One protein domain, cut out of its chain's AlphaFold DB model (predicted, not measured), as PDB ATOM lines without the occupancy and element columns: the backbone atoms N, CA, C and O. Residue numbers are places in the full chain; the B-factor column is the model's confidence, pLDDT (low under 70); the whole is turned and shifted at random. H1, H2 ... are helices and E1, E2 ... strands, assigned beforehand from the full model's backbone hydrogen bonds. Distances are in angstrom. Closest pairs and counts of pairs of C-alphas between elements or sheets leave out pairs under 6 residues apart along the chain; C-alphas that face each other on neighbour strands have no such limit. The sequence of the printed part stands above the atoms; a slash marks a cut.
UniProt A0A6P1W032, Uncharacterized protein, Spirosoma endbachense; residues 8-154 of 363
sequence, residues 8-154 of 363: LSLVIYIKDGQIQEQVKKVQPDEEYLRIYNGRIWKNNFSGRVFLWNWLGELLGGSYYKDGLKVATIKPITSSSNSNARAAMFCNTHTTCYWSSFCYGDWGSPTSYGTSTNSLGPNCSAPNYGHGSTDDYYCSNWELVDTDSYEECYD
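Overview. This is residues 8 to 154 of the 363 residues of an uncharacterized protein of Spirosoma endbachense (UniProt A0A6P1W032). One long, strongly twisted sheet makes nearly the whole shape: strands E1 to E5 form a slab side by side, and the long hairpin E6 and E7 reaches away from it as an arm, with E8 and E9 beside E6. E9 joins the two parts, pairing with E5 and with E6, while the small helix H1 sits near one end of E2 and E3, and the hairpin tip, residues 14 to 19, and loop residues 78 to 85 stick out. The printed part has 147 residues, with one named helix and nine named strands in the order E1 E2 H1 E3 E4 E5 E6 E7 E8 E9; its class is mostly strand. The sheet is branched, and its neighbour pairs are antiparallel. The whole is loose and elongated, with a radius of gyration of the C-alphas of 18.7 A and spans of 58 by 35 by 34 A.

Arrangement. E6, residues 89 to 104, has three neighbours in staggered pairing. On one side of it lies E7, residues 110 to 119, in a hairpin at 162 degrees, with N 98 and O 114 at 2.8 A. On the other side lie E8, residues 136 to 138, with N 103 and O 137 at 2.8 A, and E9, residues 142 to 153, with N 95 and O 147 at 2.7 A. E9 bends by 58 degrees at residue 145. On its other side is E5, residues 68 to 75, at 126 degrees, with N 74 and O 150 at 2.8 A. E3, residues 47 to 52, E4, residues 58 to 65, and E5 form a meander, each strand the antiparallel neighbour of the one before; N 61 and O 73 are 2.9 A apart, and N 49 and O 62 are 2.9 A apart. E2, residues 18 to 28, has E3 on one side, with N 25 and O 50 at 3.0 A, and E1, residues 8 to 15, on the other, with N 11 and O 22 at 2.8 A. H1, residues 30 to 36, only grazes the sheet, with its residues 30 to 34; every O i to N i+4 pair in it is within hydrogen-bond range. E1 and E8 are apart.

Along the chain. E1 begins at C-alpha 8, (222.093, 246.223, 258.420). E2 is 30.9 A long, E7 30.2 A and E9 32.3 A. E6 is the longest strand, 47.8 A, ending at C-alpha 104, (221.743, 265.877, 283.037). E9 ends at C-alpha 153, (244.525, 241.744, 250.229).

Size, cuts and confidence. The C-alphas farthest apart, of Arg 85 and Trp 106, are 61.9 A apart. The printed part has no cut. The links E5 to E6 and E7 to E8 are long. Mean pLDDT of the printed part is 78.7; 39 residues are under 70, among them 8 to 15 and 78 to 88.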
ATOM      1  N   LEU A   8     222.336 247.644 258.240       57.34
ATOM      2  CA  LEU A   8     222.093 246.223 258.420       57.34
ATOM      3  C   LEU A   8     220.968 245.823 257.468       57.34
ATOM      4  O   LEU A   8     220.001 246.558 257.271       57.34
ATOM      5  N   SER A   9     221.108 244.683 256.819       64.00
ATOM      6  CA  SER A   9     220.072 244.115 255.969       64.00
ATOM      7  C   SER A   9     220.035 242.619 256.189       64.00
ATOM      8  O   SER A   9     221.073 241.960 256.131       64.00
ATOM      9  N   LEU A  10     218.840 242.086 256.409       50.25
ATOM     10  CA  LEU A  10     218.628 240.652 256.380       50.25
ATOM     11  C   LEU A  10     218.730 240.159 254.933       50.25
ATOM     12  O   LEU A  10     218.054 240.660 254.036       50.25
ATOM     13  N   VAL A  11     219.599 239.182 254.710       62.31
ATOM     14  CA  VAL A  11     219.765 238.480 253.443       62.31
ATOM     15  C   VAL A  11     219.268 237.055 253.628       62.31
ATOM     16  O   VAL A  11     219.891 236.265 254.332       62.31
ATOM     17  N   ILE A  12     218.159 236.727 252.969       52.78
ATOM     18  CA  ILE A  12     217.605 235.372 252.915       52.78
ATOM     19  C   ILE A  12     217.879 234.807 251.524       52.78
ATOM     20  O   ILE A  12     217.543 235.434 250.517       52.78
ATOM     21  N   TYR A  13     218.491 233.630 251.443       63.16
ATOM     22  CA  TYR A  13     218.724 232.935 250.177       63.16
ATOM     23  C   TYR A  13     218.667 231.420 250.365       63.16
ATOM     24  O   TYR A  13     218.856 230.923 251.462       63.16
ATOM     25  N   ILE A  14     218.403 230.658 249.305       50.88
ATOM     26  CA  ILE A  14     218.367 229.191 249.382       50.88
ATOM     27  C   ILE A  14     219.706 228.639 248.895       50.88
ATOM     28  O   ILE A  14     220.135 228.944 247.782       50.88
ATOM     29  N   LYS A  15     220.352 227.807 249.712       65.50
ATOM     30  CA  LYS A  15     221.560 227.059 249.351       65.50
ATOM     31  C   LYS A  15     221.338 225.587 249.665       65.50
ATOM     32  O   LYS A  15     220.932 225.254 250.771       65.50
ATOM     33  N   ASP A  16     221.565 224.724 248.678       79.56
ATOM     34  CA  ASP A  16     221.423 223.268 248.815       79.56
ATOM     35  C   ASP A  16     220.035 222.836 249.337       79.56
ATOM     36  O   ASP A  16     219.895 221.908 250.129       79.56
ATOM     37  N   GLY A  17     218.985 223.544 248.904       55.19
ATOM     38  CA  GLY A  17     217.602 223.294 249.328       55.19
ATOM     39  C   GLY A  17     217.262 223.785 250.741       55.19
ATOM     40  O   GLY A  17     216.132 223.596 251.182       55.19
ATOM     41  N   GLN A  18     218.197 224.435 251.437       49.84
ATOM     42  CA  GLN A  18     217.992 225.009 252.765       49.84
ATOM     43  C   GLN A  18     217.973 226.535 252.704       49.84
ATOM     44  O   GLN A  18     218.792 227.149 252.017       49.84
ATOM     45  N   ILE A  19     217.053 227.150 253.448       53.59
ATOM     46  CA  ILE A  19     217.051 228.597 253.658       53.59
ATOM     47  C   ILE A  19     218.297 228.952 254.477       53.59
ATOM     48  O   ILE A  19     218.557 228.370 255.525       53.59
ATOM     49  N   GLN A  20     219.076 229.884 253.954       65.06
ATOM     50  CA  GLN A  20     220.209 230.521 254.594       65.06
ATOM     51  C   GLN A  20     219.809 231.948 254.909       65.06
ATOM     52  O   GLN A  20     219.259 232.656 254.063       65.06
ATOM     53  N   GLU A  21     220.125 232.377 256.115       60.19
ATOM     54  CA  GLU A  21     219.810 233.710 256.579       60.19
ATOM     55  C   GLU A  21     221.085 234.340 257.135       60.19
ATOM     56  O   GLU A  21     221.811 233.728 257.922       60.19
ATOM     57  N   GLN A  22     221.396 235.540 256.661       74.38
ATOM     58  CA  GLN A  22     222.607 236.266 257.018       74.38
ATOM     59  C   GLN A  22     222.280 237.725 257.280       74.38
ATOM     60  O   GLN A  22     221.435 238.320 256.612       74.38
ATOM     61  N   VAL A  23     223.013 238.330 258.203       70.38
ATOM     62  CA  VAL A  23     222.954 239.764 258.453       70.38
ATOM     63  C   VAL A  23     224.085 240.422 257.677       70.38
ATOM     64  O   VAL A  23     225.268 240.205 257.935       70.38
ATOM     65  N   LYS A  24     223.728 241.238 256.689       79.19
ATOM     66  CA  LYS A  24     224.679 242.024 255.909       79.19
ATOM     67  C   LYS A  24     224.830 243.402 256.536       79.19
ATOM     68  O   LYS A  24     223.864 244.155 256.565       79.19
ATOM     69  N   LYS A  25     226.039 243.758 256.970       81.75
ATOM     70  CA  LYS A  25     226.381 245.111 257.442       81.75
ATOM     71  C   LYS A  25     227.196 245.822 256.369       81.75
ATOM     72  O   LYS A  25     228.243 245.320 255.964       81.75
ATOM     73  N   VAL A  26     226.729 246.976 255.907       84.06
ATOM     74  CA  VAL A  26     227.491 247.850 255.004       84.06
ATOM     75  C   VAL A  26     228.043 249.019 255.809       84.06
ATOM     76  O   VAL A  26     227.266 249.736 256.427       84.06
ATOM     77  N   GLN A  27     229.364 249.183 255.788       86.56
ATOM     78  CA  GLN A  27     230.104 250.228 256.496       86.56
ATOM     79  C   GLN A  27     230.952 251.012 255.478       86.56
ATOM     80  O   GLN A  27     232.054 250.574 255.133       86.56
ATOM     81  N   PRO A  28     230.435 252.120 254.926       89.62
ATOM     82  CA  PRO A  28     231.166 252.971 253.997       89.62
ATOM     83  C   PRO A  28     232.366 253.645 254.675       89.62
ATOM     84  O   PRO A  28     232.327 253.943 255.868       89.62
ATOM     85  N   ASP A  29     233.421 253.916 253.910       90.81
ATOM     86  CA  ASP A  29     234.564 254.685 254.412       90.81
ATOM     87  C   ASP A  29     234.150 256.145 254.704       90.81
ATOM     88  O   ASP A  29     233.281 256.706 254.031       90.81
ATOM     89  N   GLU A  30     234.794 256.806 255.671       87.62
ATOM     90  CA  GLU A  30     234.469 258.200 256.036       87.62
ATOM     91  C   GLU A  30     234.580 259.160 254.841       87.62
ATOM     92  O   GLU A  30     233.719 260.017 254.623       87.62
ATOM     93  N   GLU A  31     235.620 258.990 254.021       90.88
ATOM     94  CA  GLU A  31     235.798 259.780 252.803       90.88
ATOM     95  C   GLU A  31     234.657 259.549 251.805       90.88
ATOM     96  O   GLU A  31     234.165 260.505 251.199       90.88
ATOM     97  N   TYR A  32     234.185 258.306 251.679       91.19
ATOM     98  CA  TYR A  32     233.043 257.974 250.837       91.19
ATOM     99  C   TYR A  32     231.769 258.671 251.329       91.19
ATOM    100  O   TYR A  32     231.075 259.319 250.541       91.19
ATOM    101  N   LEU A  33     231.482 258.598 252.635       87.31
ATOM    102  CA  LEU A  33     230.328 259.271 253.244       87.31
ATOM    103  C   LEU A  33     230.349 260.778 252.986       87.31
ATOM    104  O   LEU A  33     229.310 261.345 252.636       87.31
ATOM    105  N   ARG A  34     231.528 261.402 253.102       88.94
ATOM    106  CA  ARG A  34     231.741 262.828 252.827       88.94
ATOM    107  C   ARG A  34     231.462 263.188 251.366       88.94
ATOM    108  O   ARG A  34     230.849 264.218 251.109       88.94
ATOM    109  N   ILE A  35     231.912 262.371 250.413       92.25
ATOM    110  CA  ILE A  35     231.746 262.644 248.974       92.25
ATOM    111  C   ILE A  35     230.293 262.442 248.534       92.25
ATOM    112  O   ILE A  35     229.751 263.247 247.776       92.25
ATOM    113  N   TYR A  36     229.648 261.374 249.006       87.62
ATOM    114  CA  TYR A  36     228.330 260.960 248.524       87.62
ATOM    115  C   TYR A  36     227.177 261.344 249.461       87.62
ATOM    116  O   TYR A  36     226.042 260.914 249.236       87.62
ATOM    117  N   ASN A  37     227.437 262.173 250.480       85.50
ATOM    118  CA  ASN A  37     226.461 262.619 251.484       85.50
ATOM    119  C   ASN A  37     225.653 261.444 252.062       85.50
ATOM    120  O   ASN A  37     224.422 261.461 252.082       85.50
ATOM    121  N   GLY A  38     226.358 260.375 252.438       76.44
ATOM    122  CA  GLY A  38     225.768 259.153 252.989       76.44
ATOM    123  C   GLY A  38     225.017 258.253 252.000       76.44
ATOM    124  O   GLY A  38     224.546 257.195 252.406       76.44
ATOM    125  N   ARG A  39     224.901 258.618 250.715       80.06
ATOM    126  CA  ARG A  39     224.244 257.774 249.703       80.06
ATOM    127  C   ARG A  39     225.185 256.681 249.211       80.06
ATOM    128  O   ARG A  39     226.316 256.964 248.833       80.06
ATOM    129  N   ILE A  40     224.680 255.450 249.133       79.38
ATOM    130  CA  ILE A  40     225.444 254.288 248.667       79.38
ATOM    131  C   ILE A  40     225.193 254.029 247.174       79.38
ATOM    132  O   ILE A  40     224.062 253.820 246.738       79.38
ATOM    133  N   TRP A  41     226.276 253.985 246.405       85.56
ATOM    134  CA  TRP A  41     226.343 253.738 244.966       85.56
ATOM    135  C   TRP A  41     227.286 252.569 244.700       85.56
ATOM    136  O   TRP A  41     228.494 252.703 244.882       85.56
ATOM    137  N   LYS A  42     226.752 251.432 244.239       85.75
ATOM    138  CA  LYS A  42     227.513 250.180 244.063       85.75
ATOM    139  C   LYS A  42     228.803 250.361 243.255       85.75
ATOM    140  O   LYS A  42     229.847 249.890 243.679       85.75
ATOM    141  N   ASN A  43     228.736 251.079 242.134       89.81
ATOM    142  CA  ASN A  43     229.860 251.233 241.200       89.81
ATOM    143  C   ASN A  43     230.957 252.183 241.694       89.81
ATOM    144  O   ASN A  43     231.993 252.290 241.056       89.81
ATOM    145  N   ASN A  44     230.722 252.890 242.797       91.62
ATOM    146  CA  ASN A  44     231.676 253.832 243.373       91.62
ATOM    147  C   ASN A  44     231.961 253.523 244.841       91.62
ATOM    148  O   ASN A  44     232.668 254.280 245.492       91.62
ATOM    149  N   PHE A  45     231.367 252.458 245.384       91.69
ATOM    150  CA  PHE A  45     231.390 252.177 246.808       91.69
ATOM    151  C   PHE A  45     232.817 251.918 247.290       91.69
ATOM    152  O   PHE A  45     233.486 251.009 246.795       91.69
ATOM    153  N   SER A  46     233.234 252.700 248.281       94.12
ATOM    154  CA  SER A  46     234.446 252.464 249.060       94.12
ATOM    155  C   SER A  46     234.035 252.218 250.504       94.12
ATOM    156  O   SER A  46     233.337 253.039 251.106       94.12
ATOM    157  N   GLY A  47     234.388 251.051 251.027       92.44
ATOM    158  CA  GLY A  47     233.953 250.607 252.343       92.44
ATOM    159  C   GLY A  47     233.865 249.096 252.470       92.44
ATOM    160  O   GLY A  47     234.174 248.330 251.555       92.44
ATOM    161  N   ARG A  48     233.427 248.651 253.642       92.31
ATOM    162  CA  ARG A  48     233.351 247.239 254.014       92.31
ATOM    163  C   ARG A  48     231.928 246.726 253.916       92.31
ATOM    164  O   ARG A  48     230.960 247.411 254.244       92.31
ATOM    165  N   VAL A  49     231.813 245.482 253.478       90.75
ATOM    166  CA  VAL A  49     230.576 244.711 253.513       90.75
ATOM    167  C   VAL A  49     230.854 243.456 254.315       90.75
ATOM    168  O   VAL A  49     231.614 242.598 253.869       90.75
ATOM    169  N   PHE A  50     230.228 243.349 255.477       86.69
ATOM    170  CA  PHE A  50     230.322 242.187 256.346       86.69
ATOM    171  C   PHE A  50     229.095 241.303 256.175       86.69
ATOM    172  O   PHE A  50     227.988 241.793 255.926       86.69
ATOM    173  N   LEU A  51     229.306 240.006 256.342       84.06
ATOM    174  CA  LEU A  51     228.280 238.985 256.433       84.06
ATOM    175  C   LEU A  51     228.425 238.322 257.793       84.06
ATOM    176  O   LEU A  51     229.443 237.698 258.083       84.06
ATOM    177  N   TRP A  52     227.397 238.460 258.604       77.69
ATOM    178  CA  TRP A  52     227.282 237.834 259.906       77.69
ATOM    179  C   TRP A  52     226.223 236.748 259.817       77.69
ATOM    180  O   TRP A  52     225.277 236.853 259.027       77.69
ATOM    181  N   ASN A  53     226.360 235.703 260.620       72.12
ATOM    182  CA  ASN A  53     225.190 234.914 260.952       72.12
ATOM    183  C   ASN A  53     224.416 235.630 262.061       72.12
ATOM    184  O   ASN A  53     224.861 236.610 262.657       72.12
ATOM    185  N   TRP A  54     223.234 235.120 262.344       59.75
ATOM    186  CA  TRP A  54     222.385 235.658 263.393       59.75
ATOM    187  C   TRP A  54     222.902 235.440 264.817       59.75
ATOM    188  O   TRP A  54     222.497 236.166 265.718       59.75
ATOM    189  N   LEU A  55     223.831 234.496 265.014       57.16
ATOM    190  CA  LEU A  55     224.540 234.333 266.289       57.16
ATOM    191  C   LEU A  55     225.524 235.492 266.542       57.16
ATOM    192  O   LEU A  55     226.153 235.543 267.595       57.16
ATOM    193  N   GLY A  56     225.687 236.403 265.576       64.12
ATOM    194  CA  GLY A  56     226.667 237.476 265.630       64.12
ATOM    195  C   GLY A  56     228.082 237.035 265.287       64.12
ATOM    196  O   GLY A  56     229.026 237.786 265.498       64.12
ATOM    197  N   GLU A  57     228.248 235.835 264.738       76.31
ATOM    198  CA  GLU A  57     229.542 235.357 264.278       76.31
ATOM    199  C   GLU A  57     229.790 235.877 262.860       76.31
ATOM    200  O   GLU A  57     228.955 235.745 261.956       76.31
ATOM    201  N   LEU A  58     230.966 236.464 262.648       82.25
ATOM    202  CA  LEU A  58     231.386 236.914 261.330       82.25
ATOM    203  C   LEU A  58     231.582 235.704 260.408       82.25
ATOM    204  O   LEU A  58     232.485 234.896 260.605       82.25
ATOM    205  N   LEU A  59     230.777 235.603 259.353       85.31
ATOM    206  CA  LEU A  59     230.945 234.591 258.306       85.31
ATOM    207  C   LEU A  59     232.024 235.000 257.298       85.31
ATOM    208  O   LEU A  59     232.674 234.154 256.687       85.31
ATOM    209  N   GLY A  60     232.206 236.308 257.117       90.44
ATOM    210  CA  GLY A  60     233.215 236.896 256.248       90.44
ATOM    211  C   GLY A  60     232.752 238.226 255.674       90.44
ATOM    212  O   GLY A  60     231.838 238.868 256.186       90.44
ATOM    213  N   GLY A  61     233.377 238.658 254.589       92.00
ATOM    214  CA  GLY A  61     232.998 239.903 253.939       92.00
ATOM    215  C   GLY A  61     233.958 240.318 252.840       92.00
ATOM    216  O   GLY A  61     234.750 239.528 252.319       92.00
ATOM    217  N   SER A  62     233.882 241.580 252.449       93.25
ATOM    218  CA  SER A  62     234.769 242.160 251.446       93.25
ATOM    219  C   SER A  62     234.961 243.648 251.687       93.25
ATOM    220  O   SER A  62     234.014 244.346 252.057       93.25
ATOM    221  N   TYR A  63     236.177 244.123 251.438       93.81
ATOM    222  CA  TYR A  63     236.471 245.545 251.326       93.81
ATOM    223  C   TYR A  63     236.425 245.941 249.852       93.81
ATOM    224  O   TYR A  63     236.984 245.252 248.990       93.81
ATOM    225  N   TYR A  64     235.729 247.035 249.574       93.31
ATOM    226  CA  TYR A  64     235.596 247.618 248.252       93.31
ATOM    227  C   TYR A  64     236.278 248.977 248.218       93.31
ATOM    228  O   TYR A  64     236.233 249.722 249.194       93.31
ATOM    229  N   LYS A  65     236.858 249.304 247.067       94.38
ATOM    230  CA  LYS A  65     237.380 250.625 246.745       94.38
ATOM    231  C   LYS A  65     236.928 250.991 245.340       94.38
ATOM    232  O   LYS A  65     237.190 250.248 244.397       94.38
ATOM    233  N   ASP A  66     236.204 252.096 245.226       92.81
ATOM    234  CA  ASP A  66     235.637 252.603 243.974       92.81
ATOM    235  C   ASP A  66     234.807 251.539 243.230       92.81
ATOM    236  O   ASP A  66     234.904 251.362 242.019       92.81
ATOM    237  N   GLY A  67     234.006 250.782 243.985       90.31
ATOM    238  CA  GLY A  67     233.142 249.714 243.476       90.31
ATOM    239  C   GLY A  67     233.849 248.388 243.177       90.31
ATOM    240  O   GLY A  67     233.176 247.400 242.878       90.31
ATOM    241  N   LEU A  68     235.177 248.321 243.296       91.62
ATOM    242  CA  LEU A  68     235.961 247.106 243.071       91.62
ATOM    243  C   LEU A  68     236.292 246.422 244.393       91.62
ATOM    244  O   LEU A  68     236.733 247.068 245.339       91.62
ATOM    245  N   LYS A  69     236.117 245.100 244.459       92.19
ATOM    246  CA  LYS A  69     236.571 244.310 245.609       92.19
ATOM    247  C   LYS A  69     238.103 244.291 245.626       92.19
ATOM    248  O   LYS A  69     238.710 243.810 244.674       92.19
ATOM    249  N   VAL A  70     238.700 244.765 246.717       92.75
ATOM    250  CA  VAL A  70     240.163 244.844 246.892       92.75
ATOM    251  C   VAL A  70     240.692 243.972 248.031       92.75
ATOM    252  O   VAL A  70     241.879 243.660 248.050       92.75
ATOM    253  N   ALA A  71     239.828 243.553 248.960       92.19
ATOM    254  CA  ALA A  71     240.199 242.602 250.004       92.19
ATOM    255  C   ALA A  71     239.035 241.677 250.373       92.19
ATOM    256  O   ALA A  71     237.853 242.000 250.190       92.19
ATOM    257  N   THR A  72     239.376 240.517 250.927       91.81
ATOM    258  CA  THR A  72     238.425 239.583 251.536       91.81
ATOM    259  C   THR A  72     238.499 239.703 253.052       91.81
ATOM    260  O   THR A  72     239.585 239.645 253.620       91.81
ATOM    261  N   ILE A  73     237.343 239.825 253.702       92.44
ATOM    262  CA  ILE A  73     237.236 239.852 255.163       92.44
ATOM    263  C   ILE A  73     236.939 238.437 255.667       92.44
ATOM    264  O   ILE A  73     236.079 237.752 255.102       92.44
ATOM    265  N   LYS A  74     237.633 237.998 256.719       91.06
ATOM    266  CA  LYS A  74     237.487 236.671 257.332       91.06
ATOM    267  C   LYS A  74     237.398 236.769 258.860       91.06
ATOM    268  O   LYS A  74     238.027 237.655 259.439       91.06
ATOM    269  N   PRO A  75     236.660 235.863 259.524       90.31
ATOM    270  CA  PRO A  75     236.752 235.717 260.971       90.31
ATOM    271  C   PRO A  75     238.156 235.278 261.386       90.31
ATOM    272  O   PRO A  75     238.793 234.475 260.698       90.31
ATOM    273  N   ILE A  76     238.611 235.755 262.546       86.00
ATOM    274  CA  ILE A  76     239.822 235.233 263.182       86.00
ATOM    275  C   ILE A  76     239.497 233.835 263.701       86.00
ATOM    276  O   ILE A  76     238.874 233.667 264.747       86.00
ATOM    277  N   THR A  77     239.898 232.812 262.952       80.12
ATOM    278  CA  THR A  77     239.837 231.430 263.435       80.12
ATOM    279  C   THR A  77     241.161 231.095 264.102       80.12
ATOM    280  O   THR A  77     242.228 231.400 263.576       80.12
ATOM    281  N   SER A  78     241.113 230.449 265.264       52.47
ATOM    282  CA  SER A  78     242.282 230.106 266.085       52.47
ATOM    283  C   SER A  78     243.248 229.091 265.442       52.47
ATOM    284  O   SER A  78     244.143 228.585 266.117       52.47
ATOM    285  N   SER A  79     243.093 228.758 264.157       52.81
ATOM    286  CA  SER A  79     243.786 227.632 263.526       52.81
ATOM    287  C   SER A  79     243.999 227.758 262.015       52.81
ATOM    288  O   SER A  79     244.055 226.743 261.313       52.81
ATOM    289  N   SER A  80     244.185 228.965 261.473       50.91
ATOM    290  CA  SER A  80     244.652 229.078 260.089       50.91
ATOM    291  C   SER A  80     246.127 228.665 259.991       50.91
ATOM    292  O   SER A  80     247.034 229.494 259.974       50.91
ATOM    293  N   ASN A  81     246.370 227.356 259.883       49.66
ATOM    294  CA  ASN A  81     247.546 226.831 259.201       49.66
ATOM    295  C   ASN A  81     247.487 227.372 257.772       49.66
ATOM    296  O   ASN A  81     246.781 226.834 256.914       49.66
ATOM    297  N   SER A  82     248.171 228.489 257.544       52.38
ATOM    298  CA  SER A  82     248.298 229.147 256.255       52.38
ATOM    299  C   SER A  82     249.031 228.208 255.299       52.38
ATOM    300  O   SER A  82     250.254 228.253 255.170       52.38
ATOM    301  N   ASN A  83     248.289 227.318 254.640       49.78
ATOM    302  CA  ASN A  83     248.803 226.583 253.500       49.78
ATOM    303  C   ASN A  83     249.139 227.612 252.421       49.78
ATOM    304  O   ASN A  83     248.258 228.194 251.790       49.78
ATOM    305  N   ALA A  84     250.440 227.852 252.292       47.88
ATOM    306  CA  ALA A  84     251.081 228.843 251.453       47.88
ATOM    307  C   ALA A  84     250.639 228.728 249.984       47.88
ATOM    308  O   ALA A  84     251.191 227.966 249.193       47.88
ATOM    309  N   ARG A  85     249.650 229.533 249.604       52.12
ATOM    310  CA  ARG A  85     249.626 230.165 248.283       52.12
ATOM    311  C   ARG A  85     250.054 231.623 248.471       52.12
ATOM    312  O   ARG A  85     249.941 232.128 249.581       52.12
ATOM    313  N   ALA A  86     250.639 232.191 247.416       53.69
ATOM    314  CA  ALA A  86     251.412 233.437 247.350       53.69
ATOM    315  C   ALA A  86     250.949 234.588 248.272       53.69
ATOM    316  O   ALA A  86     249.776 234.663 248.617       53.69
ATOM    317  N   ALA A  87     251.924 235.421 248.651       53.47
ATOM    318  CA  ALA A  87     251.988 236.439 249.709       53.47
ATOM    319  C   ALA A  87     250.740 237.314 249.966       53.47
ATOM    320  O   ALA A  87     250.803 238.534 249.945       53.47
ATOM    321  N   MET A  88     249.631 236.695 250.357       69.00
ATOM    322  CA  MET A  88     248.443 237.374 250.857       69.00
ATOM    323  C   MET A  88     248.797 238.130 252.146       69.00
ATOM    324  O   MET A  88     249.060 237.522 253.186       69.00
ATOM    325  N   PHE A  89     248.823 239.460 252.071       85.81
ATOM    326  CA  PHE A  89     248.974 240.322 253.237       85.81
ATOM    327  C   PHE A  89     247.610 240.481 253.913       85.81
ATOM    328  O   PHE A  89     246.667 240.997 253.310       85.81
ATOM    329  N   CYS A  90     247.496 240.016 255.157       89.69
ATOM    330  CA  CYS A  90     246.292 240.168 255.969       89.69
ATOM    331  C   CYS A  90     246.561 241.136 257.119       89.69
ATOM    332  O   CYS A  90     247.518 240.961 257.874       89.69
ATOM    333  N   ASN A  91     245.689 242.129 257.268       91.94
ATOM    334  CA  ASN A  91     245.651 242.985 258.444       91.94
ATOM    335  C   ASN A  91     244.576 242.486 259.398       91.94
ATOM    336  O   ASN A  91     243.434 242.276 258.994       91.94
ATOM    337  N   THR A  92     244.913 242.361 260.676       92.25
ATOM    338  CA  THR A  92     243.897 242.210 261.716       92.25
ATOM    339  C   THR A  92     243.299 243.575 262.022       92.25
ATOM    340  O   THR A  92     244.024 244.516 262.344       92.25
ATOM    341  N   HIS A  93     241.982 243.672 261.952       92.12
ATOM    342  CA  HIS A  93     241.215 244.825 262.387       92.12
ATOM    343  C   HIS A  93     240.389 244.440 263.607       92.12
ATOM    344  O   HIS A  93     239.807 243.355 263.644       92.12
ATOM    345  N   THR A  94     240.299 245.347 264.571       90.69
ATOM    346  CA  THR A  94     239.421 245.201 265.731       90.69
ATOM    347  C   THR A  94     238.490 246.404 265.797       90.69
ATOM    348  O   THR A  94     238.925 247.554 265.772       90.69
ATOM    349  N   THR A  95     237.189 246.137 265.837       86.69
ATOM    350  CA  THR A  95     236.149 247.114 266.157       86.69
ATOM    351  C   THR A  95     235.890 247.022 267.649       86.69
ATOM    352  O   THR A  95     235.496 245.971 268.143       86.69
ATOM    353  N   CYS A  96     236.123 248.109 268.366       86.25
ATOM    354  CA  CYS A  96     235.880 248.205 269.798       86.25
ATOM    355  C   CYS A  96     234.606 249.007 270.010       86.25
ATOM    356  O   CYS A  96     234.505 250.126 269.504       86.25
ATOM    357  N   TYR A  97     233.651 248.446 270.738       81.50
ATOM    358  CA  TYR A  97     232.402 249.110 271.074       81.50
ATOM    359  C   TYR A  97     232.519 249.712 272.462       81.50
ATOM    360  O   TYR A  97     232.967 249.059 273.406       81.50
ATOM    361  N   TRP A  98     232.113 250.966 272.582       83.81
ATOM    362  CA  TRP A  98     232.224 251.745 273.803       83.81
ATOM    363  C   TRP A  98     230.846 252.207 274.238       83.81
ATOM    364  O   TRP A  98     230.027 252.571 273.393       83.81
ATOM    365  N   SER A  99     230.609 252.232 275.545       81.12
ATOM    366  CA  SER A  99     229.434 252.868 276.140       81.12
ATOM    367  C   SER A  99     229.844 253.893 277.183       81.12
ATOM    368  O   SER A  99     230.880 253.736 277.827       81.12
ATOM    369  N   SER A 100     229.012 254.896 277.394       81.75
ATOM    370  CA  SER A 100     229.125 255.833 278.501       81.75
ATOM    371  C   SER A 100     227.743 256.313 278.919       81.75
ATOM    372  O   SER A 100     226.821 256.334 278.110       81.75
ATOM    373  N   PHE A 101     227.598 256.716 280.175       79.56
ATOM    374  CA  PHE A 101     226.354 257.238 280.718       79.56
ATOM    375  C   PHE A 101     226.514 258.707 281.046       79.56
ATOM    376  O   PHE A 101     227.460 259.089 281.732       79.56
ATOM    377  N   CYS A 102     225.564 259.523 280.605       79.00
ATOM    378  CA  CYS A 102     225.505 260.930 280.966       79.00
ATOM    379  C   CYS A 102     224.292 261.224 281.835       79.00
ATOM    380  O   CYS A 102     223.180 260.782 281.545       79.00
ATOM    381  N   TYR A 103     224.513 262.030 282.864       80.56
ATOM    382  CA  TYR A 103     223.497 262.574 283.746       80.56
ATOM    383  C   TYR A 103     223.335 264.056 283.417       80.56
ATOM    384  O   TYR A 103     224.309 264.807 283.469       80.56
ATOM    385  N   GLY A 104     222.121 264.462 283.047       79.31
ATOM    386  CA  GLY A 104     221.743 265.877 283.037       79.31
ATOM    387  C   GLY A 104     221.228 266.296 284.413       79.31
ATOM    388  O   GLY A 104     220.813 265.437 285.192       79.31
ATOM    389  N   ASP A 105     221.190 267.602 284.683       69.38
ATOM    390  CA  ASP A 105     220.862 268.186 285.998       69.38
ATOM    391  C   ASP A 105     219.593 267.638 286.685       69.38
ATOM    392  O   ASP A 105     219.495 267.658 287.911       69.38
ATOM    393  N   TRP A 106     218.619 267.136 285.920       62.91
ATOM    394  CA  TRP A 106     217.341 266.629 286.445       62.91
ATOM    395  C   TRP A 106     216.814 265.387 285.707       62.91
ATOM    396  O   TRP A 106     215.637 265.045 285.830       62.91
ATOM    397  N   GLY A 107     217.653 264.739 284.896       67.31
ATOM    398  CA  GLY A 107     217.232 263.685 283.970       67.31
ATOM    399  C   GLY A 107     217.628 262.276 284.401       67.31
ATOM    400  O   GLY A 107     218.632 262.071 285.081       67.31
ATOM    401  N   SER A 108     216.862 261.288 283.931       59.44
ATOM    402  CA  SER A 108     217.328 259.901 283.879       59.44
ATOM    403  C   SER A 108     218.639 259.823 283.086       59.44
ATOM    404  O   SER A 108     218.802 260.563 282.110       59.44
ATOM    405  N   PRO A 109     219.569 258.939 283.476       70.94
ATOM    406  CA  PRO A 109     220.806 258.761 282.735       70.94
ATOM    407  C   PRO A 109     220.512 258.389 281.284       70.94
ATOM    408  O   PRO A 109     219.639 257.568 281.013       70.94
ATOM    409  N   THR A 110     221.251 259.002 280.365       68.44
ATOM    410  CA  THR A 110     221.221 258.679 278.938       68.44
ATOM    411  C   THR A 110     222.479 257.893 278.596       68.44
ATOM    412  O   THR A 110     223.588 258.375 278.839       68.44
ATOM    413  N   SER A 111     222.321 256.687 278.049       68.94
ATOM    414  CA  SER A 111     223.438 255.914 277.499       68.94
ATOM    415  C   SER A 111     223.827 256.443 276.121       68.94
ATOM    416  O   SER A 111     222.984 256.634 275.245       68.94
ATOM    417  N   TYR A 112     225.122 256.642 275.925       75.12
ATOM    418  CA  TYR A 112     225.746 256.882 274.636       75.12
ATOM    419  C   TYR A 112     226.601 255.676 274.307       75.12
ATOM    420  O   TYR A 112     227.309 255.150 275.165       75.12
ATOM    421  N   GLY A 113     226.600 255.270 273.046       73.56
ATOM    422  CA  GLY A 113     227.570 254.302 272.577       73.56
ATOM    423  C   GLY A 113     228.192 254.730 271.274       73.56
ATOM    424  O   GLY A 113     227.673 255.575 270.545       73.56
ATOM    425  N   THR A 114     229.335 254.134 270.996       80.56
ATOM    426  CA  THR A 114     230.056 254.353 269.756       80.56
ATOM    427  C   THR A 114     230.983 253.181 269.471       80.56
ATOM    428  O   THR A 114     231.076 252.239 270.259       80.56
ATOM    429  N   SER A 115     231.679 253.217 268.341       83.88
ATOM    430  CA  SER A 115     232.748 252.271 268.054       83.88
ATOM    431  C   SER A 115     234.003 252.962 267.531       83.88
ATOM    432  O   SER A 115     233.954 254.048 266.954       83.88
ATOM    433  N   THR A 116     235.146 252.322 267.749       87.44
ATOM    434  CA  THR A 116     236.446 252.704 267.186       87.44
ATOM    435  C   THR A 116     237.022 251.521 266.422       87.44
ATOM    436  O   THR A 116     236.870 250.386 266.863       87.44
ATOM    437  N   ASN A 117     237.731 251.772 265.322       87.69
ATOM    438  CA  ASN A 117     238.433 250.728 264.574       87.69
ATOM    439  C   ASN A 117     239.944 250.856 264.790       87.69
ATOM    440  O   ASN A 117     240.502 251.937 264.603       87.69
ATOM    441  N   SER A 118     240.610 249.760 265.145       88.62
ATOM    442  CA  SER A 118     242.062 249.677 265.316       88.62
ATOM    443  C   SER A 118     242.675 248.628 264.393       88.62
ATOM    444  O   SER A 118     242.039 247.635 264.040       88.62
ATOM    445  N   LEU A 119     243.939 248.840 264.019       89.75
ATOM    446  CA  LEU A 119     244.784 247.786 263.460       89.75
ATOM    447  C   LEU A 119     245.378 246.980 264.621       89.75
ATOM    448  O   LEU A 119     246.068 247.529 265.481       89.75
ATOM    449  N   GLY A 120     245.103 245.679 264.641       87.81
ATOM    450  CA  GLY A 120     245.440 244.776 265.737       87.81
ATOM    451  C   GLY A 120     244.469 244.850 266.927       87.81
ATOM    452  O   GLY A 120     243.502 245.614 266.898       87.81
ATOM    453  N   PRO A 121     244.744 244.080 267.999       85.44
ATOM    454  CA  PRO A 121     243.800 243.814 269.094       85.44
ATOM    455  C   PRO A 121     243.614 244.981 270.077       85.44
ATOM    456  O   PRO A 121     242.907 244.847 271.073       85.44
ATOM    457  N   ASN A 122     244.292 246.108 269.861       91.06
ATOM    458  CA  ASN A 122     244.362 247.180 270.845       91.06
ATOM    459  C   ASN A 122     243.192 248.149 270.698       91.06
ATOM    460  O   ASN A 122     243.142 248.934 269.755       91.06
ATOM    461  N   CYS A 123     242.320 248.167 271.700       90.69
ATOM    462  CA  CYS A 123     241.260 249.153 271.814       90.69
ATOM    463  C   CYS A 123     241.766 250.445 272.454       90.69
ATOM    464  O   CYS A 123     242.426 250.428 273.493       90.69
ATOM    465  N   SER A 124     241.424 251.579 271.844       92.19
ATOM    466  CA  SER A 124     241.620 252.902 272.437       92.19
ATOM    467  C   SER A 124     240.278 253.605 272.510       92.19
ATOM    468  O   SER A 124     239.526 253.598 271.536       92.19
ATOM    469  N   ALA A 125     239.965 254.150 273.685       89.00
ATOM    470  CA  ALA A 125     238.729 254.886 273.876       89.00
ATOM    471  C   ALA A 125     238.669 256.055 272.878       89.00
ATOM    472  O   ALA A 125     239.708 256.646 272.561       89.00
ATOM    473  N   PRO A 126     237.481 256.397 272.363       86.69
ATOM    474  CA  PRO A 126     237.332 257.524 271.457       86.69
ATOM    475  C   PRO A 126     237.806 258.818 272.132       86.69
ATOM    476  O   PRO A 126     237.443 259.124 273.265       86.69
ATOM    477  N   ASN A 127     238.620 259.591 271.408       83.38
ATOM    478  CA  ASN A 127     239.212 260.838 271.909       83.38
ATOM    479  C   ASN A 127     238.245 262.032 271.888       83.38
ATOM    480  O   ASN A 127     238.597 263.113 272.356       83.38
ATOM    481  N   TYR A 128     237.053 261.877 271.312       77.31
ATOM    482  CA  TYR A 128     236.023 262.903 271.395       77.31
ATOM    483  C   TYR A 128     235.246 262.739 272.703       77.31
ATOM    484  O   TYR A 128     234.832 261.640 273.079       77.31
ATOM    485  N   GLY A 129     235.068 263.855 273.411       65.75
ATOM    486  CA  GLY A 129     234.199 263.900 274.578       65.75
ATOM    487  C   GLY A 129     232.746 263.630 274.192       65.75
ATOM    488  O   GLY A 129     232.372 263.697 273.021       65.75
ATOM    489  N   HIS A 130     231.912 263.390 275.197       67.44
ATOM    490  CA  HIS A 130     230.475 263.112 275.083       67.44
ATOM    491  C   HIS A 130     229.642 264.311 274.579       67.44
ATOM    492  O   HIS A 130     228.456 264.409 274.860       67.44
ATOM    493  N   GLY A 131     230.267 265.268 273.886       58.38
ATOM    494  CA  GLY A 131     229.671 266.558 273.566       58.38
ATOM    495  C   GLY A 131     229.270 267.336 274.818       58.38
ATOM    496  O   GLY A 131     228.242 268.002 274.765       58.38
ATOM    497  N   SER A 132     230.027 267.226 275.929       51.84
ATOM    498  CA  SER A 132     229.654 267.858 277.203       51.84
ATOM    499  C   SER A 132     229.466 269.357 276.996       51.84
ATOM    500  O   SER A 132     230.425 270.122 276.870       51.84
ATOM    501  N   THR A 133     228.210 269.763 276.927       60.78
ATOM    502  CA  THR A 133     227.817 271.107 277.314       60.78
ATOM    503  C   THR A 133     227.935 271.179 278.835       60.78
ATOM    504  O   THR A 133     227.984 270.137 279.495       60.78
ATOM    505  N   ASP A 134     228.033 272.384 279.393       65.06
ATOM    506  CA  ASP A 134     228.272 272.599 280.830       65.06
ATOM    507  C   ASP A 134     227.225 271.914 281.751       65.06
ATOM    508  O   ASP A 134     227.457 271.796 282.952       65.06
ATOM    509  N   ASP A 135     226.132 271.391 281.182       73.25
ATOM    510  CA  ASP A 135     224.967 270.822 281.869       73.25
ATOM    511  C   ASP A 135     224.939 269.273 281.935       73.25
ATOM    512  O   ASP A 135     223.969 268.694 282.433       73.25
ATOM    513  N   TYR A 136     225.960 268.566 281.419       76.50
ATOM    514  CA  TYR A 136     226.002 267.091 281.434       76.50
ATOM    515  C   TYR A 136     227.292 266.526 282.036       76.50
ATOM    516  O   TYR A 136     228.392 266.745 281.525       76.50
ATOM    517  N   TYR A 137     227.144 265.691 283.071       84.19
ATOM    518  CA  TYR A 137     228.232 264.874 283.610       84.19
ATOM    519  C   TYR A 137     228.173 263.467 283.016       84.19
ATOM    520  O   TYR A 137     227.220 262.728 283.260       84.19
ATOM    521  N   CYS A 138     229.201 263.084 282.262       84.56
ATOM    522  CA  CYS A 138     229.302 261.758 281.662       84.56
ATOM    523  C   CYS A 138     230.380 260.911 282.336       84.56
ATOM    524  O   CYS A 138     231.427 261.428 282.733       84.56
ATOM    525  N   SER A 139     230.142 259.603 282.430       83.06
ATOM    526  CA  SER A 139     231.163 258.640 282.830       83.06
ATOM    527  C   SER A 139     232.291 258.569 281.795       83.06
ATOM    528  O   SER A 139     232.203 259.102 280.686       83.06
ATOM    529  N   ASN A 140     233.376 257.884 282.148       88.38
ATOM    530  CA  ASN A 140     234.377 257.512 281.155       88.38
ATOM    531  C   ASN A 140     233.774 256.524 280.145       88.38
ATOM    532  O   ASN A 140     232.822 255.809 280.459       88.38
ATOM    533  N   TRP A 141     234.364 256.468 278.950       87.31
ATOM    534  CA  TRP A 141     234.067 255.414 277.988       87.31
ATOM    535  C   TRP A 141     234.485 254.057 278.551       87.31
ATOM    536  O   TRP A 141     235.654 253.836 278.874       87.31
ATOM    537  N   GLU A 142     233.530 253.143 278.625       86.69
ATOM    538  CA  GLU A 142     233.737 251.754 279.010       86.69
ATOM    539  C   GLU A 142     233.736 250.882 277.759       86.69
ATOM    540  O   GLU A 142     232.818 250.967 276.939       86.69
ATOM    541  N   LEU A 143     234.766 250.046 277.605       85.38
ATOM    542  CA  LEU A 143     234.803 249.039 276.550       85.38
ATOM    543  C   LEU A 143     233.738 247.988 276.864       85.38
ATOM    544  O   LEU A 143     233.829 247.315 277.889       85.38
ATOM    545  N   VAL A 144     232.741 247.854 275.994       76.69
ATOM    546  CA  VAL A 144     231.643 246.894 276.184       76.69
ATOM    547  C   VAL A 144     231.830 245.621 275.379       76.69
ATOM    548  O   VAL A 144     231.439 244.558 275.850       76.69
ATOM    549  N   ASP A 145     232.427 245.712 274.190       78.12
ATOM    550  CA  ASP A 145     232.657 244.546 273.342       78.12
ATOM    551  C   ASP A 145     233.756 244.799 272.302       78.12
ATOM    552  O   ASP A 145     234.135 245.947 272.034       78.12
ATOM    553  N   THR A 146     234.252 243.725 271.695       84.31
ATOM    554  CA  THR A 146     235.225 243.773 270.604       84.31
ATOM    555  C   THR A 146     234.909 242.744 269.528       84.31
ATOM    556  O   THR A 146     234.888 241.549 269.809       84.31
ATOM    557  N   ASP A 147     234.824 243.191 268.279       83.62
ATOM    558  CA  ASP A 147     234.779 242.320 267.105       83.62
ATOM    559  C   ASP A 147     236.110 242.388 266.371       83.62
ATOM    560  O   ASP A 147     236.568 243.474 266.021       83.62
ATOM    561  N   SER A 148     236.733 241.247 266.087       90.06
ATOM    562  CA  SER A 148     237.995 241.220 265.343       90.06
ATOM    563  C   SER A 148     237.894 240.384 264.070       90.06
ATOM    564  O   SER A 148     237.279 239.317 264.054       90.06
ATOM    565  N   TYR A 149     238.512 240.871 262.996       91.69
ATOM    566  CA  TYR A 149     238.502 240.240 261.680       91.69
ATOM    567  C   TYR A 149     239.829 240.424 260.953       91.69
ATOM    568  O   TYR A 149     240.593 241.344 261.238       91.69
ATOM    569  N   GLU A 150     240.100 239.554 259.988       92.62
ATOM    570  CA  GLU A 150     241.233 239.699 259.077       92.62
ATOM    571  C   GLU A 150     240.757 240.265 257.745       92.62
ATOM    572  O   GLU A 150     239.828 239.739 257.133       92.62
ATOM    573  N   GLU A 151     241.407 241.324 257.281       93.00
ATOM    574  CA  GLU A 151     241.234 241.896 255.951       93.00
ATOM    575  C   GLU A 151     242.445 241.502 255.100       93.00
ATOM    576  O   GLU A 151     243.552 242.005 255.290       93.00
ATOM    577  N   CYS A 152     242.239 240.549 254.194       91.44
ATOM    578  CA  CYS A 152     243.283 239.952 253.370       91.44
ATOM    579  C   CYS A 152     243.250 240.512 251.949       91.44
ATOM    580  O   CYS A 152     242.242 240.366 251.249       91.44
ATOM    581  N   TYR A 153     244.356 241.122 251.537       90.12
ATOM    582  CA  TYR A 153     244.525 241.744 250.229       90.12
ATOM    583  C   TYR A 153     245.049 240.729 249.216       90.12
ATOM    584  O   TYR A 153     245.986 239.978 249.494       90.12
ATOM    585  N   ASP A 154     244.429 240.718 248.040       80.25
ATOM    586  CA  ASP A 154     244.853 239.867 246.935       80.25
ATOM    587  C   ASP A 154     246.011 240.549 246.182       80.25
ATOM    588  O   ASP A 154     245.881 241.694 245.749       80.25
TER     589      ASP A 154